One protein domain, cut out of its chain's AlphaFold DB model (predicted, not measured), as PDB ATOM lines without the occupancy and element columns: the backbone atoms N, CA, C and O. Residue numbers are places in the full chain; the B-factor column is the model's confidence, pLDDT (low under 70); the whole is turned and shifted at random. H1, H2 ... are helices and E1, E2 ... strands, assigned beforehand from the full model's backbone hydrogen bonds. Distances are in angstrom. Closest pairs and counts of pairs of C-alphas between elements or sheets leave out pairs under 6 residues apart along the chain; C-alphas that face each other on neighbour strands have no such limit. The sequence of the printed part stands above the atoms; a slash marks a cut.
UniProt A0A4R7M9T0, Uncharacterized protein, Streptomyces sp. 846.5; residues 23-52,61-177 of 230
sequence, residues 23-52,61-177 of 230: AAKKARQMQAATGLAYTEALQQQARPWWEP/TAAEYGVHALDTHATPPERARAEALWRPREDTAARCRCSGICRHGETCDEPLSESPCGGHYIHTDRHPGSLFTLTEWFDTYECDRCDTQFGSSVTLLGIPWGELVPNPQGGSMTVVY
ATOM      1  N   ALA A  23      95.431 -75.089-226.385       59.03
ATOM      2  CA  ALA A  23      95.538 -74.759-224.968       59.03
ATOM      3  C   ALA A  23      95.722 -73.252-224.718       59.03
ATOM      4  O   ALA A  23      94.982 -72.690-223.914       59.03
ATOM      5  N   ALA A  24      96.626 -72.584-225.444       62.06
ATOM      6  CA  ALA A  24      96.829 -71.136-225.325       62.06
ATOM      7  C   ALA A  24      95.558 -70.358-225.708       62.06
ATOM      8  O   ALA A  24      95.140 -69.438-225.006       62.06
ATOM      9  N   LYS A  25      94.874 -70.789-226.776       69.88
ATOM     10  CA  LYS A  25      93.592 -70.198-227.187       69.88
ATOM     11  C   LYS A  25      92.506 -70.370-226.117       69.88
ATOM     12  O   LYS A  25      91.773 -69.424-225.839       69.88
ATOM     13  N   LYS A  26      92.414 -71.553-225.500       68.25
ATOM     14  CA  LYS A  26      91.441 -71.839-224.434       68.25
ATOM     15  C   LYS A  26      91.731 -71.039-223.158       68.25
ATOM     16  O   LYS A  26      90.792 -70.530-222.554       68.25
ATOM     17  N   ALA A  27      93.001 -70.879-222.785       60.56
ATOM     18  CA  ALA A  27      93.407 -70.057-221.645       60.56
ATOM     19  C   ALA A  27      93.001 -68.584-221.836       60.56
ATOM     20  O   ALA A  27      92.342 -68.019-220.966       60.56
ATOM     21  N   ARG A  28      93.270 -68.011-223.018       66.44
ATOM     22  CA  ARG A  28      92.844 -66.645-223.375       66.44
ATOM     23  C   ARG A  28      91.326 -66.470-223.330       66.44
ATOM     24  O   ARG A  28      90.835 -65.474-222.813       66.44
ATOM     25  N   GLN A  29      90.570 -67.453-223.824       70.88
ATOM     26  CA  GLN A  29      89.104 -67.421-223.764       70.88
ATOM     27  C   GLN A  29      88.570 -67.469-222.329       70.88
ATOM     28  O   GLN A  29      87.622 -66.753-222.013       70.88
ATOM     29  N   MET A  30      89.173 -68.277-221.453       64.38
ATOM     30  CA  MET A  30      88.788 -68.325-220.039       64.38
ATOM     31  C   MET A  30      89.113 -67.015-219.318       64.38
ATOM     32  O   MET A  30      88.272 -66.517-218.580       64.38
ATOM     33  N   GLN A  31      90.285 -66.426-219.568       65.50
ATOM     34  CA  GLN A  31      90.645 -65.111-219.025       65.50
ATOM     35  C   GLN A  31      89.672 -64.020-219.490       65.50
ATOM     36  O   GLN A  31      89.212 -63.225-218.674       65.50
ATOM     37  N   ALA A  32      89.297 -64.020-220.773       68.06
ATOM     38  CA  ALA A  32      88.322 -63.076-221.311       68.06
ATOM     39  C   ALA A  32      86.931 -63.247-220.677       68.06
ATOM     40  O   ALA A  32      86.315 -62.260-220.282       68.06
ATOM     41  N   ALA A  33      86.450 -64.485-220.526       69.00
ATOM     42  CA  ALA A  33      85.147 -64.761-219.921       69.00
ATOM     43  C   ALA A  33      85.091 -64.355-218.437       69.00
ATOM     44  O   ALA A  33      84.133 -63.714-218.010       69.00
ATOM     45  N   THR A  34      86.135 -64.673-217.665       71.38
ATOM     46  CA  THR A  34      86.251 -64.252-216.262       71.38
ATOM     47  C   THR A  34      86.364 -62.733-216.147       71.38
ATOM     48  O   THR A  34      85.730 -62.142-215.278       71.38
ATOM     49  N   GLY A  35      87.114 -62.088-217.046       68.25
ATOM     50  CA  GLY A  35      87.253 -60.632-217.090       68.25
ATOM     51  C   GLY A  35      85.936 -59.908-217.378       68.25
ATOM     52  O   GLY A  35      85.644 -58.910-216.725       68.25
ATOM     53  N   LEU A  36      85.113 -60.426-218.296       66.75
ATOM     54  CA  LEU A  36      83.798 -59.850-218.608       66.75
ATOM     55  C   LEU A  36      82.843 -59.946-217.414       66.75
ATOM     56  O   LEU A  36      82.321 -58.925-216.975       66.75
ATOM     57  N   ALA A  37      82.690 -61.137-216.826       71.62
ATOM     58  CA  ALA A  37      81.841 -61.320-215.646       71.62
ATOM     59  C   ALA A  37      82.310 -60.466-214.452       71.62
ATOM     60  O   ALA A  37      81.497 -59.925-213.703       71.62
ATOM     61  N   TYR A  38      83.626 -60.315-214.290       69.31
ATOM     62  CA  TYR A  38      84.216 -59.453-213.272       69.31
ATOM     63  C   TYR A  38      83.910 -57.969-213.521       69.31
ATOM     64  O   TYR A  38      83.495 -57.272-212.599       69.31
ATOM     65  N   THR A  39      84.049 -57.496-214.761       67.12
ATOM     66  CA  THR A  39      83.783 -56.092-215.126       67.12
ATOM     67  C   THR A  39      82.304 -55.749-214.958       67.12
ATOM     68  O   THR A  39      81.972 -54.720-214.372       67.12
ATOM     69  N   GLU A  40      81.402 -56.637-215.383       72.25
ATOM     70  CA  GLU A  40      79.960 -56.473-215.170       72.25
ATOM     71  C   GLU A  40      79.611 -56.397-213.676       72.25
ATOM     72  O   GLU A  40      78.842 -55.526-213.265       72.25
ATOM     73  N   ALA A  41      80.211 -57.256-212.844       71.19
ATOM     74  CA  ALA A  41      80.015 -57.220-211.396       71.19
ATOM     75  C   ALA A  41      80.554 -55.924-210.767       71.19
ATOM     76  O   ALA A  41      79.881 -55.322-209.927       71.19
ATOM     77  N   LEU A  42      81.733 -55.461-211.196       68.75
ATOM     78  CA  LEU A  42      82.319 -54.199-210.742       68.75
ATOM     79  C   LEU A  42      81.444 -52.998-211.113       68.75
ATOM     80  O   LEU A  42      81.206 -52.133-210.274       68.75
ATOM     81  N   GLN A  43      80.931 -52.936-212.342       68.69
ATOM     82  CA  GLN A  43      80.086 -51.823-212.776       68.69
ATOM     83  C   GLN A  43      78.721 -51.807-212.082       68.69
ATOM     84  O   GLN A  43      78.223 -50.735-211.739       68.69
ATOM     85  N   GLN A  44      78.124 -52.972-211.810       69.00
ATOM     86  CA  GLN A  44      76.881 -53.053-211.033       69.00
ATOM     87  C   GLN A  44      77.044 -52.486-209.615       69.00
ATOM     88  O   GLN A  44      76.104 -51.900-209.084       69.00
ATOM     89  N   GLN A  45      78.237 -52.599-209.025       66.25
ATOM     90  CA  GLN A  45      78.560 -51.998-207.727       66.25
ATOM     91  C   GLN A  45      78.950 -50.510-207.818       66.25
ATOM     92  O   GLN A  45      78.973 -49.825-206.793       66.25
ATOM     93  N   ALA A  46      79.268 -50.006-209.016       60.22
ATOM     94  CA  ALA A  46      79.910 -48.706-209.215       60.22
ATOM     95  C   ALA A  46      78.977 -47.560-209.650       60.22
ATOM     96  O   ALA A  46      79.386 -46.408-209.559       60.22
ATOM     97  N   ARG A  47      77.744 -47.810-210.107       54.25
ATOM     98  CA  ARG A  47      76.814 -46.750-210.568       54.25
ATOM     99  C   ARG A  47      76.095 -46.122-209.358       54.25
ATOM    100  O   ARG A  47      75.033 -46.636-209.004       54.25
ATOM    101  N   PRO A  48      76.681 -45.143-208.632       58.38
ATOM    102  CA  PRO A  48      76.922 -43.764-209.098       58.38
ATOM    103  C   PRO A  48      78.266 -43.132-208.635       58.38
ATOM    104  O   PRO A  48      78.400 -41.919-208.573       58.38
ATOM    105  N   TRP A  49      79.265 -43.927-208.251       64.69
ATOM    106  CA  TRP A  49      80.426 -43.457-207.469       64.69
ATOM    107  C   TRP A  49      81.631 -42.989-208.292       64.69
ATOM    108  O   TRP A  49      82.572 -42.452-207.712       64.69
ATOM    109  N   TRP A  50      81.632 -43.246-209.602       67.50
ATOM    110  CA  TRP A  50      82.700 -42.829-210.518       67.50
ATOM    111  C   TRP A  50      82.387 -41.513-211.235       67.50
ATOM    112  O   TRP A  50      83.219 -41.042-212.002       67.50
ATOM    113  N   GLU A  51      81.199 -40.934-211.015       70.25
ATOM    114  CA  GLU A  51      80.866 -39.639-211.600       70.25
ATOM    115  C   GLU A  51      81.883 -38.591-211.122       70.25
ATOM    116  O   GLU A  51      82.166 -38.543-209.918       70.25
ATOM    117  N   PRO A  52      82.438 -37.780-212.043       70.06
ATOM    118  CA  PRO A  52      83.351 -36.710-211.687       70.06
ATOM    119  C   PRO A  52      82.744 -35.834-210.598       70.06
ATOM    120  O   PRO A  52      81.584 -35.415-210.706       70.06
ATOM    121  N   THR A  61      91.155 -38.371-217.936       87.06
ATOM    122  CA  THR A  61      90.742 -39.417-218.875       87.06
ATOM    123  C   THR A  61      89.952 -40.528-218.176       87.06
ATOM    124  O   THR A  61      90.088 -40.763-216.977       87.06
ATOM    125  N   ALA A  62      89.156 -41.299-218.927       86.06
ATOM    126  CA  ALA A  62      88.429 -42.445-218.364       86.06
ATOM    127  C   ALA A  62      89.358 -43.474-217.684       86.06
ATOM    128  O   ALA A  62      88.973 -44.079-216.690       86.06
ATOM    129  N   ALA A  63      90.589 -43.650-218.181       85.81
ATOM    130  CA  ALA A  63      91.571 -44.536-217.557       85.81
ATOM    131  C   ALA A  63      92.032 -44.013-216.186       85.81
ATOM    132  O   ALA A  63      92.179 -44.793-215.250       85.81
ATOM    133  N   GLU A  64      92.184 -42.696-216.036       88.19
ATOM    134  CA  GLU A  64      92.568 -42.061-214.770       88.19
ATOM    135  C   GLU A  64      91.442 -42.071-213.714       88.19
ATOM    136  O   GLU A  64      91.696 -41.904-212.514       88.19
ATOM    137  N   TYR A  65      90.195 -42.307-214.138       88.50
ATOM    138  CA  TYR A  65      89.062 -42.609-213.253       88.50
ATOM    139  C   TYR A  65      89.026 -44.072-212.775       88.50
ATOM    140  O   TYR A  65      88.208 -44.415-211.919       88.50
ATOM    141  N   GLY A  66      89.926 -44.923-213.277       90.75
ATOM    142  CA  GLY A  66      90.008 -46.342-212.947       90.75
ATOM    143  C   GLY A  66      89.101 -47.224-213.810       90.75
ATOM    144  O   GLY A  66      88.300 -46.763-214.625       90.75
ATOM    145  N   VAL A  67      89.206 -48.541-213.616       91.31
ATOM    146  CA  VAL A  67      88.541 -49.562-214.454       91.31
ATOM    147  C   VAL A  67      87.018 -49.402-214.513       91.31
ATOM    148  O   VAL A  67      86.390 -49.743-215.515       91.31
ATOM    149  N   HIS A  68      86.411 -48.856-213.461       87.38
ATOM    150  CA  HIS A  68      84.967 -48.650-213.365       87.38
ATOM    151  C   HIS A  68      84.399 -47.650-214.383       87.38
ATOM    152  O   HIS A  68      83.210 -47.733-214.691       87.38
ATOM    153  N   ALA A  69      85.231 -46.742-214.898       88.94
ATOM    154  CA  ALA A  69      84.850 -45.760-215.910       88.94
ATOM    155  C   ALA A  69      85.046 -46.266-217.353       88.94
ATOM    156  O   ALA A  69      84.680 -45.574-218.303       88.94
ATOM    157  N   LEU A  70      85.610 -47.465-217.536       88.81
ATOM    158  CA  LEU A  70      85.801 -48.063-218.855       88.81
ATOM    159  C   LEU A  70      84.520 -48.718-219.389       88.81
ATOM    160  O   LEU A  70      83.614 -49.084-218.637       88.81
ATOM    161  N   ASP A  71      84.483 -48.930-220.707       88.50
ATOM    162  CA  ASP A  71      83.449 -49.732-221.363       88.50
ATOM    163  C   ASP A  71      83.427 -51.172-220.810       88.50
ATOM    164  O   ASP A  71      84.468 -51.754-220.497       88.50
ATOM    165  N   THR A  72      82.241 -51.787-220.726       85.88
ATOM    166  CA  THR A  72      82.075 -53.194-220.301       85.88
ATOM    167  C   THR A  72      82.916 -54.183-221.108       85.88
ATOM    168  O   THR A  72      83.265 -55.255-220.615       85.88
ATOM    169  N   HIS A  73      83.218 -53.842-222.358       87.38
ATOM    170  CA  HIS A  73      83.984 -54.638-223.304       87.38
ATOM    171  C   HIS A  73      85.452 -54.222-223.394       87.38
ATOM    172  O   HIS A  73      86.145 -54.706-224.291       87.38
ATOM    173  N   ALA A  74      85.939 -53.380-222.474       91.25
ATOM    174  CA  ALA A  74      87.355 -53.061-222.379       91.25
ATOM    175  C   ALA A  74      88.198 -54.345-222.395       91.25
ATOM    176  O   ALA A  74      87.861 -55.376-221.800       91.25
ATOM    177  N   THR A  75      89.301 -54.309-223.116       94.31
ATOM    178  CA  THR A  75      90.240 -55.419-223.218       94.31
ATOM    179  C   THR A  75      91.033 -55.576-221.911       94.31
ATOM    180  O   THR A  75      91.097 -54.646-221.103       94.31
ATOM    181  N   PRO A  76      91.640 -56.749-221.646       94.50
ATOM    182  CA  PRO A  76      92.502 -56.912-220.476       94.50
ATOM    183  C   PRO A  76      93.628 -55.862-220.366       94.50
ATOM    184  O   PRO A  76      93.764 -55.318-219.272       94.50
ATOM    185  N   PRO A  77      94.354 -55.497-221.449       95.94
ATOM    186  CA  PRO A  77      95.344 -54.417-221.401       95.94
ATOM    187  C   PRO A  77      94.762 -53.061-220.991       95.94
ATOM    188  O   PRO A  77      95.316 -52.396-220.124       95.94
ATOM    189  N   GLU A  78      93.606 -52.666-221.540       95.06
ATOM    190  CA  GLU A  78      92.968 -51.386-221.191       95.06
ATOM    191  C   GLU A  78      92.583 -51.321-219.710       95.06
ATOM    192  O   GLU A  78      92.786 -50.290-219.067       95.06
ATOM    193  N   ARG A  79      92.067 -52.428-219.155       95.50
ATOM    194  CA  ARG A  79      91.765 -52.514-217.722       95.50
ATOM    195  C   ARG A  79      93.027 -52.446-216.870       95.50
ATOM    196  O   ARG A  79      93.045 -51.713-215.892       95.50
ATOM    197  N   ALA A  80      94.067 -53.192-217.231       96.38
ATOM    198  CA  ALA A  80      95.324 -53.195-216.489       96.38
ATOM    199  C   ALA A  80      95.974 -51.808-216.467       96.38
ATOM    200  O   ALA A  80      96.394 -51.347-215.413       96.38
ATOM    201  N   ARG A  81      95.980 -51.111-217.607       95.38
ATOM    202  CA  ARG A  81      96.484 -49.741-217.705       95.38
ATOM    203  C   ARG A  81      95.687 -48.772-216.831       95.38
ATOM    204  O   ARG A  81      96.283 -48.003-216.091       95.38
ATOM    205  N   ALA A  82      94.354 -48.819-216.867       94.75
ATOM    206  CA  ALA A  82      93.536 -47.978-215.986       94.75
ATOM    207  C   ALA A  82      93.789 -48.272-214.496       94.75
ATOM    208  O   ALA A  82      93.779 -47.365-213.669       94.75
ATOM    209  N   GLU A  83      94.064 -49.530-214.153       95.38
ATOM    210  CA  GLU A  83      94.405 -49.944-212.790       95.38
ATOM    211  C   GLU A  83      95.815 -49.510-212.349       95.38
ATOM    212  O   GLU A  83      96.053 -49.365-211.153       95.38
ATOM    213  N   ALA A  84      96.725 -49.265-213.294       93.62
ATOM    214  CA  ALA A  84      98.082 -48.781-213.037       93.62
ATOM    215  C   ALA A  84      98.221 -47.243-213.091       93.62
ATOM    216  O   ALA A  84      99.195 -46.711-212.569       93.62
ATOM    217  N   LEU A  85      97.285 -46.531-213.737       90.06
ATOM    218  CA  LEU A  85      97.389 -45.084-214.011       90.06
ATOM    219  C   LEU A  85      96.436 -44.185-213.212       90.06
ATOM    220  O   LEU A  85      96.556 -42.964-213.292       90.06
ATOM    221  N   TRP A  86      95.442 -44.736-212.516       85.38
ATOM    222  CA  TRP A  86      94.407 -43.936-211.851       85.38
ATOM    223  C   TRP A  86      94.986 -42.852-210.922       85.38
ATOM    224  O   TRP A  86      96.010 -43.043-210.271       85.38
ATOM    225  N   ARG A  87      94.305 -41.700-210.842       86.38
ATOM    226  CA  ARG A  87      94.727 -40.600-209.957       86.38
ATOM    227  C   ARG A  87      94.305 -40.881-208.505       86.38
ATOM    228  O   ARG A  87      93.101 -41.081-208.278       86.38
ATOM    229  N   PRO A  88      95.236 -40.841-207.530       89.94
ATOM    230  CA  PRO A  88      94.922 -40.887-206.107       89.94
ATOM    231  C   PRO A  88      93.844 -39.888-205.704       89.94
ATOM    232  O   PRO A  88      93.783 -38.771-206.219       89.94
ATOM    233  N   ARG A  89      92.989 -40.290-204.761       90.31
ATOM    234  CA  ARG A  89      92.056 -39.370-204.105       90.31
ATOM    235  C   ARG A  89      92.666 -38.922-202.792       90.31
ATOM    236  O   ARG A  89      92.947 -39.757-201.943       90.31
ATOM    237  N   GLU A  90      92.855 -37.618-202.640       91.19
ATOM    238  CA  GLU A  90      93.360 -37.038-201.391       91.19
ATOM    239  C   GLU A  90      92.293 -37.053-200.285       91.19
ATOM    240  O   GLU A  90      92.619 -37.188-199.108       91.19
ATOM    241  N   ASP A  91      91.008 -36.964-200.653       93.50
ATOM    242  CA  ASP A  91      89.894 -37.066-199.709       93.50
ATOM    243  C   ASP A  91      89.704 -38.511-199.228       93.50
ATOM    244  O   ASP A  91      89.126 -39.345-199.925       93.50
ATOM    245  N   THR A  92      90.141 -38.775-197.999       94.75
ATOM    246  CA  THR A  92      90.068 -40.079-197.325       94.75
ATOM    247  C   THR A  92      88.646 -40.512-196.958       94.75
ATOM    248  O   THR A  92      88.422 -41.689-196.670       94.75
ATOM    249  N   ALA A  93      87.662 -39.607-196.994       92.25
ATOM    250  CA  ALA A  93      86.250 -39.964-196.859       92.25
ATOM    251  C   ALA A  93      85.656 -40.477-198.180       92.25
ATOM    252  O   ALA A  93      84.615 -41.146-198.189       92.25
ATOM    253  N   ALA A  94      86.302 -40.167-199.303       90.19
ATOM    254  CA  ALA A  94      85.868 -40.583-200.615       90.19
ATOM    255  C   ALA A  94      86.337 -42.018-200.914       90.19
ATOM    256  O   ALA A  94      87.388 -42.479-200.487       90.19
ATOM    257  N   ARG A  95      85.556 -42.776-201.685       88.38
ATOM    258  CA  ARG A  95      85.941 -44.143-202.078       88.38
ATOM    259  C   ARG A  95      87.183 -44.138-202.981       88.38
ATOM    260  O   ARG A  95      87.240 -43.343-203.915       88.38
ATOM    261  N   CYS A  96      88.129 -45.053-202.800       92.50
ATOM    262  CA  CYS A  96      89.227 -45.191-203.763       92.50
ATOM    263  C   CYS A  96      88.715 -45.614-205.156       92.50
ATOM    264  O   CYS A  96      87.725 -46.343-205.261       92.50
ATOM    265  N   ARG A  97      89.395 -45.165-206.217       91.31
ATOM    266  CA  ARG A  97      89.070 -45.493-207.619       91.31
ATOM    267  C   ARG A  97      89.622 -46.848-208.076       91.31
ATOM    268  O   ARG A  97      89.199 -47.353-209.113       91.31
ATOM    269  N   CYS A  98      90.546 -47.425-207.312       93.50
ATOM    270  CA  CYS A  98      91.132 -48.724-207.606       93.50
ATOM    271  C   CYS A  98      90.087 -49.853-207.536       93.50
ATOM    272  O   CYS A  98      89.115 -49.787-206.775       93.50
ATOM    273  N   SER A  99      90.317 -50.938-208.268       92.31
ATOM    274  CA  SER A  99      89.455 -52.120-208.231       92.31
ATOM    275  C   SER A  99      89.663 -52.959-206.961       92.31
ATOM    276  O   SER A  99      90.751 -53.033-206.400       92.31
ATOM    277  N   GLY A 100      88.635 -53.676-206.510       89.56
ATOM    278  CA  GLY A 100      88.749 -54.560-205.342       89.56
ATOM    279  C   GLY A 100      88.732 -53.830-203.992       89.56
ATOM    280  O   GLY A 100      88.238 -52.710-203.881       89.56
ATOM    281  N   ILE A 101      89.193 -54.514-202.942       91.25
ATOM    282  CA  ILE A 101      89.249 -53.973-201.577       91.25
ATOM    283  C   ILE A 101      90.631 -53.352-201.373       91.25
ATOM    284  O   ILE A 101      91.633 -54.014-201.628       91.25
ATOM    285  N   CYS A 102      90.665 -52.103-200.915       95.00
ATOM    286  CA  CYS A 102      91.880 -51.367-200.566       95.00
ATOM    287  C   CYS A 102      91.710 -50.732-199.182       95.00
ATOM    288  O   CYS A 102      90.590 -50.662-198.671       95.00
ATOM    289  N   ARG A 103      92.807 -50.237-198.607       96.19
ATOM    290  CA  ARG A 103      92.832 -49.632-197.264       96.19
ATOM    291  C   ARG A 103      92.682 -48.110-197.257       96.19
ATOM    292  O   ARG A 103      92.929 -47.471-196.241       96.19
ATOM    293  N   HIS A 104      92.302 -47.509-198.385       96.94
ATOM    294  CA  HIS A 104      92.085 -46.065-198.455       96.94
ATOM    295  C   HIS A 104      91.011 -45.620-197.453       96.94
ATOM    296  O   HIS A 104      89.935 -46.216-197.397       96.94
ATOM    297  N   GLY A 105      91.303 -44.580-196.674       96.94
ATOM    298  CA  GLY A 105      90.422 -44.064-195.627       96.94
ATOM    299  C   GLY A 105      90.464 -44.840-194.306       96.94
ATOM    300  O   GLY A 105      89.907 -44.370-193.312       96.94
ATOM    301  N   GLU A 106      91.140 -45.993-194.233       96.62
ATOM    302  CA  GLU A 106      91.377 -46.676-192.954       96.62
ATOM    303  C   GLU A 106      92.303 -45.849-192.048       96.62
ATOM    304  O   GLU A 106      93.098 -45.037-192.529       96.62
ATOM    305  N   THR A 107      92.197 -46.046-190.731       95.94
ATOM    306  CA  THR A 107      93.044 -45.359-189.750       95.94
ATOM    307  C   THR A 107      94.498 -45.802-189.868       95.94
ATOM    308  O   THR A 107      94.800 -46.982-190.061       95.94
ATOM    309  N   CYS A 108      95.415 -44.845-189.729       94.94
ATOM    310  CA  CYS A 108      96.839 -45.132-189.660       94.94
ATOM    311  C   CYS A 108      97.204 -45.687-188.278       94.94
ATOM    312  O   CYS A 108      97.450 -44.947-187.329       94.94
ATOM    313  N   ASP A 109      97.258 -47.013-188.177       87.25
ATOM    314  CA  ASP A 109      97.554 -47.708-186.919       87.25
ATOM    315  C   ASP A 109      99.066 -47.916-186.671       87.25
ATOM    316  O   ASP A 109      99.451 -48.676-185.780       87.25
ATOM    317  N   GLU A 110      99.939 -47.262-187.449       80.81
ATOM    318  CA  GLU A 110     101.391 -47.444-187.345       80.81
ATOM    319  C   GLU A 110     101.953 -46.834-186.045       80.81
ATOM    320  O   GLU A 110     101.784 -45.636-185.775       80.81
ATOM    321  N   PRO A 111     102.659 -47.628-185.219       68.56
ATOM    322  CA  PRO A 111     103.179 -47.193-183.930       68.56
ATOM    323  C   PRO A 111     104.531 -46.486-184.099       68.56
ATOM    324  O   PRO A 111     105.550 -46.941-183.587       68.56
ATOM    325  N   LEU A 112     104.580 -45.373-184.831       62.06
ATOM    326  CA  LEU A 112     105.835 -44.626-185.007       62.06
ATOM    327  C   LEU A 112     106.161 -43.677-183.845       62.06
ATOM    328  O   LEU A 112     107.243 -43.095-183.809       62.06
ATOM    329  N   SER A 113     105.260 -43.522-182.870       67.31
ATOM    330  CA  SER A 113     105.492 -42.688-181.687       67.31
ATOM    331  C   SER A 113     104.792 -43.242-180.441       67.31
ATOM    332  O   SER A 113     103.992 -44.171-180.531       67.31
ATOM    333  N   GLU A 114     105.046 -42.644-179.270       80.50
ATOM    334  CA  GLU A 114     104.334 -42.946-178.011       80.50
ATOM    335  C   GLU A 114     102.814 -42.673-178.084       80.50
ATOM    336  O   GLU A 114     102.084 -42.910-177.121       80.50
ATOM    337  N   SER A 115     102.313 -42.153-179.208       79.94
ATOM    338  CA  SER A 115     100.893 -41.957-179.493       79.94
ATOM    339  C   SER A 115     100.526 -42.482-180.892       79.94
ATOM    340  O   SER A 115     101.312 -42.323-181.830       79.94
ATOM    341  N   PRO A 116      99.339 -43.097-181.060       84.50
ATOM    342  CA  PRO A 116      98.873 -43.566-182.361       84.50
ATOM    343  C   PRO A 116      98.688 -42.392-183.330       84.50
ATOM    344  O   PRO A 116      98.263 -41.303-182.924       84.50
ATOM    345  N   CYS A 117      98.990 -42.607-184.611       91.00
ATOM    346  CA  CYS A 117      98.742 -41.594-185.623       91.00
ATOM    347  C   CYS A 117      97.229 -41.425-185.826       91.00
ATOM    348  O   CYS A 117      96.526 -42.346-186.210       91.00
ATOM    349  N   GLY A 118      96.698 -40.225-185.582       92.88
ATOM    350  CA  GLY A 118      95.281 -39.932-185.835       92.88
ATOM    351  C   GLY A 118      94.951 -39.617-187.300       92.88
ATOM    352  O   GLY A 118      94.029 -38.830-187.518       92.88
ATOM    353  N   GLY A 119      95.775 -40.071-188.250       95.62
ATOM    354  CA  GLY A 119      95.613 -39.864-189.694       95.62
ATOM    355  C   GLY A 119      94.974 -41.066-190.393       95.62
ATOM    356  O   GLY A 119      94.637 -42.064-189.750       95.62
ATOM    357  N   HIS A 120      94.825 -40.970-191.710       97.25
ATOM    358  CA  HIS A 120      94.205 -41.986-192.561       97.25
ATOM    359  C   HIS A 120      95.079 -42.314-193.772       97.25
ATOM    360  O   HIS A 120      95.860 -41.486-194.240       97.25
ATOM    361  N   TYR A 121      94.942 -43.531-194.298       97.38
ATOM    362  CA  TYR A 121      95.693 -43.959-195.476       97.38
ATOM    363  C   TYR A 121      95.106 -43.398-196.778       97.38
ATOM    364  O   TYR A 121      93.943 -43.630-197.117       97.38
ATOM    365  N   ILE A 122      95.944 -42.740-197.570       97.38
ATOM    366  CA  ILE A 122      95.718 -42.411-198.976       97.38
ATOM    367  C   ILE A 122      96.326 -43.537-199.812       97.38
ATOM    368  O   ILE A 122      97.474 -43.899-199.601       97.38
ATOM    369  N   HIS A 123      95.567 -44.125-200.737       97.31
ATOM    370  CA  HIS A 123      96.121 -45.093-201.689       97.31
ATOM    371  C   HIS A 123      96.799 -44.283-202.793       97.31
ATOM    372  O   HIS A 123      96.125 -43.509-203.474       97.31
ATOM    373  N   THR A 124      98.118 -44.388-202.904       96.56
ATOM    374  CA  THR A 124      98.935 -43.501-203.742       96.56
ATOM    375  C   THR A 124      99.390 -44.157-205.033       96.56
ATOM    376  O   THR A 124      99.646 -43.453-206.005       96.56
ATOM    377  N   ASP A 125      99.485 -45.484-205.063       95.81
ATOM    378  CA  ASP A 125      99.993 -46.204-206.225       95.81
ATOM    379  C   ASP A 125      99.521 -47.656-206.233       95.81
ATOM    380  O   ASP A 125      99.316 -48.259-205.178       95.81
ATOM    381  N   ARG A 126      99.409 -48.234-207.428       96.81
ATOM    382  CA  ARG A 126      99.148 -49.653-207.634       96.81
ATOM    383  C   ARG A 126      99.936 -50.150-208.836       96.81
ATOM    384  O   ARG A 126      99.803 -49.638-209.942       96.81
ATOM    385  N   HIS A 127     100.704 -51.212-208.635       96.06
ATOM    386  CA  HIS A 127     101.523 -51.816-209.683       96.06
ATOM    387  C   HIS A 127     101.492 -53.348-209.601       96.06
ATOM    388  O   HIS A 127     101.004 -53.910-208.620       96.06
ATOM    389  N   PRO A 128     101.998 -54.076-210.606       97.12
ATOM    390  CA  PRO A 128     102.140 -55.527-210.531       97.12
ATOM    391  C   PRO A 128     102.951 -55.956-209.301       97.12
ATOM    392  O   PRO A 128     104.024 -55.406-209.034       97.12
ATOM    393  N   GLY A 129     102.435 -56.931-208.550       95.31
ATOM    394  CA  GLY A 129     103.018 -57.396-207.285       95.31
ATOM    395  C   GLY A 129     103.848 -58.676-207.396       95.31
ATOM    396  O   GLY A 129     104.453 -59.110-206.421       95.31
ATOM    397  N   SER A 130     103.894 -59.302-208.574       94.81
ATOM    398  CA  SER A 130     104.544 -60.598-208.781       94.81
ATOM    399  C   SER A 130     105.179 -60.685-210.158       94.81
ATOM    400  O   SER A 130     104.677 -60.091-211.095       94.81
ATOM    401  N   LEU A 131     106.236 -61.484-210.311       91.56
ATOM    402  CA  LEU A 131     106.826 -61.794-211.625       91.56
ATOM    403  C   LEU A 131     106.024 -62.841-212.417       91.56
ATOM    404  O   LEU A 131     106.148 -62.944-213.640       91.56
ATOM    405  N   PHE A 132     105.227 -63.656-211.721       88.62
ATOM    406  CA  PHE A 132     104.614 -64.862-212.292       88.62
ATOM    407  C   PHE A 132     103.104 -64.948-212.039       88.62
ATOM    408  O   PHE A 132     102.388 -65.597-212.805       88.62
ATOM    409  N   THR A 133     102.598 -64.283-210.998       94.88
ATOM    410  CA  THR A 133     101.167 -64.242-210.685       94.88
ATOM    411  C   THR A 133     100.524 -63.040-211.370       94.88
ATOM    412  O   THR A 133     100.459 -61.953-210.801       94.88
ATOM    413  N   LEU A 134     100.004 -63.242-212.585       96.25
ATOM    414  CA  LEU A 134      99.434 -62.173-213.425       96.25
ATOM    415  C   LEU A 134      98.301 -61.363-212.784       96.25
ATOM    416  O   LEU A 134      97.981 -60.290-213.265       96.25
ATOM    417  N   THR A 135      97.644 -61.885-211.755       96.31
ATOM    418  CA  THR A 135      96.511 -61.233-211.082       96.31
ATOM    419  C   THR A 135      96.901 -60.594-209.755       96.31
ATOM    420  O   THR A 135      96.028 -60.090-209.057       96.31
ATOM    421  N   GLU A 136      98.167 -60.685-209.354       97.19
ATOM    422  CA  GLU A 136      98.665 -60.104-208.111       97.19
ATOM    423  C   GLU A 136      99.165 -58.685-208.365       97.19
ATOM    424  O   GLU A 136     100.076 -58.466-209.163       97.19
ATOM    425  N   TRP A 137      98.552 -57.739-207.669       97.88
ATOM    426  CA  TRP A 137      98.892 -56.326-207.653       97.88
ATOM    427  C   TRP A 137      99.411 -55.960-206.268       97.88
ATOM    428  O   TRP A 137      99.111 -56.646-205.293       97.88
ATOM    429  N   PHE A 138     100.187 -54.895-206.190       97.62
ATOM    430  CA  PHE A 138     100.730 -54.344-204.966       97.62
ATOM    431  C   PHE A 138     100.317 -52.881-204.870       97.62
ATOM    432  O   PHE A 138     100.548 -52.101-205.794       97.62
ATOM    433  N   ASP A 139      99.687 -52.553-203.756       97.81
ATOM    434  CA  ASP A 139      99.190 -51.231-203.417       97.81
ATOM    435  C   ASP A 139     100.203 -50.537-202.522       97.81
ATOM    436  O   ASP A 139     100.693 -51.148-201.569       97.81
ATOM    437  N   THR A 140     100.432 -49.252-202.766       97.31
ATOM    438  CA  THR A 140     101.173 -48.369-201.866       97.31
ATOM    439  C   THR A 140     100.219 -47.354-201.259       97.31
ATOM    440  O   THR A 140      99.383 -46.767-201.943       97.31
ATOM    441  N   TYR A 141     100.350 -47.142-199.961       97.44
ATOM    442  CA  TYR A 141      99.557 -46.207-199.188       97.44
ATOM    443  C   TYR A 141     100.470 -45.224-198.470       97.44
ATOM    444  O   TYR A 141     101.562 -45.598-198.049       97.44
ATOM    445  N   GLU A 142      99.992 -44.004-198.265       97.19
ATOM    446  CA  GLU A 142     100.656 -42.967-197.483       97.19
ATOM    447  C   GLU A 142      99.675 -42.383-196.465       97.19
ATOM    448  O   GLU A 142      98.516 -42.126-196.782       97.19
ATOM    449  N   CYS A 143     100.107 -42.211-195.219       96.94
ATOM    450  CA  CYS A 143      99.290 -41.567-194.198       96.94
ATOM    451  C   CYS A 143      99.244 -40.047-194.405       96.94
ATOM    452  O   CYS A 143     100.289 -39.404-194.410       96.94
ATOM    453  N   ASP A 144      98.044 -39.467-194.419       96.12
ATOM    454  CA  ASP A 144      97.781 -38.030-194.620       96.12
ATOM    455  C   ASP A 144      98.302 -37.084-193.515       96.12
ATOM    456  O   ASP A 144      98.095 -35.868-193.573       96.12
ATOM    457  N   ARG A 145      98.945 -37.624-192.473       95.25
ATOM    458  CA  ARG A 145      99.414 -36.857-191.309       95.25
ATOM    459  C   ARG A 145     100.857 -37.127-190.903       95.25
ATOM    460  O   ARG A 145     101.496 -36.224-190.369       95.25
ATOM    461  N   CYS A 146     101.330 -38.364-191.027       94.56
ATOM    462  CA  CYS A 146     102.649 -38.764-190.522       94.56
ATOM    463  C   CYS A 146     103.569 -39.337-191.603       94.56
ATOM    464  O   CYS A 146     104.575 -39.957-191.257       94.56
ATOM    465  N   ASP A 147     103.194 -39.186-192.877       92.69
ATOM    466  CA  ASP A 147     103.969 -39.554-194.074       92.69
ATOM    467  C   ASP A 147     104.443 -41.017-194.086       92.69
ATOM    468  O   ASP A 147     105.403 -41.405-194.750       92.69
ATOM    469  N   THR A 148     103.783 -41.861-193.295       94.06
ATOM    470  CA  THR A 148     104.128 -43.274-193.187       94.06
ATOM    471  C   THR A 148     103.600 -44.011-194.385       94.06
ATOM    472  O   THR A 148     102.413 -43.914-194.695       94.06
ATOM    473  N   GLN A 149     104.488 -44.770-195.014       95.44
ATOM    474  CA  GLN A 149     104.147 -45.583-196.161       95.44
ATOM    475  C   GLN A 149     103.886 -47.026-195.747       95.44
ATOM    476  O   GLN A 149     104.598 -47.598-194.922       95.44
ATOM    477  N   PHE A 150     102.864 -47.613-196.351       92.50
ATOM    478  CA  PHE A 150     102.460 -48.995-196.142       92.50
ATOM    479  C   PHE A 150     102.187 -49.647-197.496       92.50
ATOM    480  O   PHE A 150     101.644 -49.008-198.389       92.50
ATOM    481  N   GLY A 151     102.553 -50.920-197.651       95.56
ATOM    482  CA  GLY A 151     102.343 -51.671-198.886       95.56
ATOM    483  C   GLY A 151     101.535 -52.944-198.656       95.56
ATOM    484  O   GLY A 151     101.693 -53.600-197.623       95.56
ATOM    485  N   SER A 152     100.672 -53.325-199.599       96.50
ATOM    486  CA  SER A 152      99.881 -54.559-199.492       96.50
ATOM    487  C   SER A 152      99.577 -55.191-200.844       96.50
ATOM    488  O   SER A 152      99.237 -54.495-201.793       96.50
ATOM    489  N   SER A 153      99.641 -56.521-200.925       96.81
ATOM    490  CA  SER A 153      99.234 -57.243-202.131       96.81
ATOM    491  C   SER A 153      97.717 -57.444-202.191       96.81
ATOM    492  O   SER A 153      97.085 -57.835-201.208       96.81
ATOM    493  N   VAL A 154      97.144 -57.299-203.383       96.75
ATOM    494  CA  VAL A 154      95.746 -57.616-203.699       96.75
ATOM    495  C   VAL A 154      95.674 -58.529-204.923       96.75
ATOM    496  O   VAL A 154      96.503 -58.474-205.828       96.75
ATOM    497  N   THR A 155      94.670 -59.405-204.971       95.81
ATOM    498  CA  THR A 155      94.431 -60.275-206.133       95.81
ATOM    499  C   THR A 155      93.225 -59.791-206.934       95.81
ATOM    500  O   THR A 155      92.096 -59.818-206.444       95.81
ATOM    501  N   LEU A 156      93.444 -59.416-208.198       94.88
ATOM    502  CA  LEU A 156      92.423 -58.944-209.135       94.88
ATOM    503  C   LEU A 156      92.245 -59.938-210.290       94.88
ATOM    504  O   LEU A 156      92.858 -59.830-211.349       94.88
ATOM    505  N   LEU A 157      91.373 -60.930-210.099       89.88
ATOM    506  CA  LEU A 157      91.208 -62.033-211.059       89.88
ATOM    507  C   LEU A 157      90.746 -61.596-212.461       89.88
ATOM    508  O   LEU A 157      91.044 -62.279-213.438       89.88
ATOM    509  N   GLY A 158      90.007 -60.486-212.570       90.12
ATOM    510  CA  GLY A 158      89.533 -59.954-213.856       90.12
ATOM    511  C   GLY A 158      90.434 -58.891-214.489       90.12
ATOM    512  O   GLY A 158      90.137 -58.422-215.593       90.12
ATOM    513  N   ILE A 159      91.521 -58.512-213.811       95.44
ATOM    514  CA  ILE A 159      92.457 -57.473-214.251       95.44
ATOM    515  C   ILE A 159      93.876 -58.043-214.136       95.44
ATOM    516  O   ILE A 159      94.593 -57.737-213.186       95.44
ATOM    517  N   PRO A 160      94.282 -58.944-215.047       96.62
ATOM    518  CA  PRO A 160      95.667 -59.376-215.084       96.62
ATOM    519  C   PRO A 160      96.557 -58.222-215.569       96.62
ATOM    520  O   PRO A 160      96.170 -57.517-216.495       96.62
ATOM    521  N   TRP A 161      97.743 -58.040-214.992       96.75
ATOM    522  CA  TRP A 161      98.684 -56.987-215.401       96.75
ATOM    523  C   TRP A 161      99.519 -57.332-216.647       96.75
ATOM    524  O   TRP A 161     100.251 -56.494-217.169       96.75
ATOM    525  N   GLY A 162      99.424 -58.569-217.133       95.88
ATOM    526  CA  GLY A 162     100.151 -59.043-218.305       95.88
ATOM    527  C   GLY A 162      99.569 -60.342-218.852       95.88
ATOM    528  O   GLY A 162      98.516 -60.813-218.411       95.88
ATOM    529  N   GLU A 163     100.266 -60.961-219.799       95.19
ATOM    530  CA  GLU A 163      99.921 -62.275-220.336       95.19
ATOM    531  C   GLU A 163     101.103 -63.250-220.342       95.19
ATOM    532  O   GLU A 163     102.268 -62.867-220.393       95.19
ATOM    533  N   LEU A 164     100.792 -64.549-220.312       92.94
ATOM    534  CA  LEU A 164     101.778 -65.601-220.534       92.94
ATOM    535  C   LEU A 164     101.852 -65.902-222.029       92.94
ATOM    536  O   LEU A 164     100.868 -66.350-222.627       92.94
ATOM    537  N   VAL A 165     103.029 -65.725-222.617       91.19
ATOM    538  CA  VAL A 165     103.300 -66.092-224.009       91.19
ATOM    539  C   VAL A 165     104.240 -67.298-224.074       91.19
ATOM    540  O   VAL A 165     105.106 -67.461-223.210       91.19
ATOM    541  N   PRO A 166     104.099 -68.176-225.084       91.94
ATOM    542  CA  PRO A 166     105.036 -69.275-225.285       91.94
ATOM    543  C   PRO A 166     106.458 -68.760-225.519       91.94
ATOM    544  O   PRO A 166     106.675 -67.898-226.370       91.94
ATOM    545  N   ASN A 167     107.424 -69.331-224.804       90.38
ATOM    546  CA  ASN A 167     108.838 -69.018-224.976       90.38
ATOM    547  C   ASN A 167     109.429 -69.900-226.109       90.38
ATOM    548  O   ASN A 167     109.274 -71.125-226.044       90.38
ATOM    549  N   PRO A 168     110.095 -69.335-227.144       86.44
ATOM    550  CA  PRO A 168     110.722 -70.108-228.226       86.44
ATOM    551  C   PRO A 168     111.749 -71.149-227.754       86.44
ATOM    552  O   PRO A 168     111.932 -72.173-228.408       86.44
ATOM    553  N   GLN A 169     112.391 -70.909-226.611       92.50
ATOM    554  CA  GLN A 169     113.355 -71.798-225.964       92.50
ATOM    555  C   GLN A 169     112.683 -72.843-225.049       92.50
ATOM    556  O   GLN A 169     113.367 -73.668-224.447       92.50
ATOM    557  N   GLY A 170     111.348 -72.844-224.971       92.38
ATOM    558  CA  GLY A 170     110.549 -73.725-224.124       92.38
ATOM    559  C   GLY A 170     109.993 -73.020-222.882       92.38
ATOM    560  O   GLY A 170     110.592 -72.096-222.342       92.38
ATOM    561  N   GLY A 171     108.823 -73.471-222.420       91.44
ATOM    562  CA  GLY A 171     108.107 -72.868-221.291       91.44
ATOM    563  C   GLY A 171     107.198 -71.700-221.693       91.44
ATOM    564  O   GLY A 171     106.760 -71.595-222.839       91.44
ATOM    565  N   SER A 172     106.874 -70.845-220.725       90.94
ATOM    566  CA  SER A 172     106.142 -69.588-220.934       90.94
ATOM    567  C   SER A 172     106.944 -68.442-220.334       90.94
ATOM    568  O   SER A 172     107.634 -68.638-219.336       90.94
ATOM    569  N   MET A 173     106.850 -67.266-220.936       90.94
ATOM    570  CA  MET A 173     107.365 -66.023-220.373       90.94
ATOM    571  C   MET A 173     106.200 -65.077-220.118       90.94
ATOM    572  O   MET A 173     105.202 -65.103-220.842       90.94
ATOM    573  N   THR A 174     106.330 -64.257-219.086       92.56
ATOM    574  CA  THR A 174     105.375 -63.190-218.823       92.56
ATOM    575  C   THR A 174     105.713 -61.978-219.680       92.56
ATOM    576  O   THR A 174     106.868 -61.561-219.731       92.56
ATOM    577  N   VAL A 175     104.704 -61.418-220.338       92.44
ATOM    578  CA  VAL A 175     104.765 -60.133-221.034       92.44
ATOM    579  C   VAL A 175     103.849 -59.173-220.292       92.44
ATOM    580  O   VAL A 175     102.666 -59.464-220.114       92.44
ATOM    581  N   VAL A 176     104.416 -58.068-219.822       94.44
ATOM    582  CA  VAL A 176     103.672 -56.965-219.204       94.44
ATOM    583  C   VAL A 176     102.888 -56.250-220.305       94.44
ATOM    584  O   VAL A 176     103.381 -56.144-221.427       94.44
ATOM    585  N   TYR A 177     101.655 -55.828-220.026       95.50
ATOM    586  CA  TYR A 177     100.904 -55.032-220.998       95.50
ATOM    587  C   TYR A 177     101.510 -53.635-221.162       95.50
ATOM    588  O   TYR A 177     102.076 -53.093-220.216       95.50
TER     589      TYR A 177
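AT A GLANCE: This is residues 23 to 52 and 61 to 177 of the 230 residues of an uncharacterized protein of Streptomyces sp. 846.5 (UniProt A0A4R7M9T0). A strongly twisted sheet of three strands, E1, E2 and E3, has the short helix H2 over its edge strand E1, while the long helix H1 slants past H2 and stays off the sheet. The small hairpin of E4 and E5 lies toward one end of the longest axis, and the loop around residues 111 to 118 toward the other. The printed part has 147 residues, with two named helices followed by five named strands; the sheet's order is E1, E2, E3, antiparallel, and E4 and E5 form a separate antiparallel pair. The class is mixed, helices and strands, with 67 residues, under half, in named elements. The whole is only just compact, close to loose, with a radius of gyration of the C-alphas of 17.1 A and spans of 57 by 38 by 22 A.

HOW THE PARTS SIT: H1, residues 23 to 46, and H2, residues 76 to 85, are close but not clearly touching: their closest C-alphas, Gly 35 and Pro 76, are 7.3 A apart. They run the same way at a steep tilt of 51 degrees. E1, residues 121 to 128, E2, residues 136 to 143, and E3, residues 149 to 155, form a meander, each strand the antiparallel neighbour of the one before. E1 and E2 are a hairpin, with N 138 and O 127 within hydrogen-bond range at 2.7 A. E2 and E3 are a hairpin too, with N 139 and O 152 at 2.8 A. H2 is on this sheet, over E1, with a height over the sheet of 9.1 A; the closest C-alphas of H2 and E1, Ala 84 and Arg 126, are 5.6 A apart. H1 is not on the sheet. E4, residues 162 to 166, and E5, residues 172 to 176, are a hairpin, with N 163 and O 175 at 2.8 A. H1 and E4 are near each other, while H1 and E5 are apart. In H1 and H2 every O i to N i+4 pair is within hydrogen-bond range.

IN THESE COORDINATES: H1 begins at C-alpha 23 (95.538, -74.759, -224.968) and is 34.2 A long; H2 is 14.3 A. E1, 20.1 A long, bends by 56 degrees at residue 124. E2 is 23.2 A and E3 20.2 A. E4 is 13.3 A, and E5, 13.0 A, ends at C-alpha 176 (103.672, -56.965, -219.204).

THE WHOLE: The C-alphas farthest apart, Glu 114 and Pro 168, are 57.4 A apart. Residues 53 to 60 are not printed, and C-alphas 52 and 61 are 10.7 A apart across the cut. The link from H2 to E1, residues 86 to 120, is long. The mean pLDDT of the printed part is 87.0; 26 residues are under 70, among them 42 to 50 and 111 to 113.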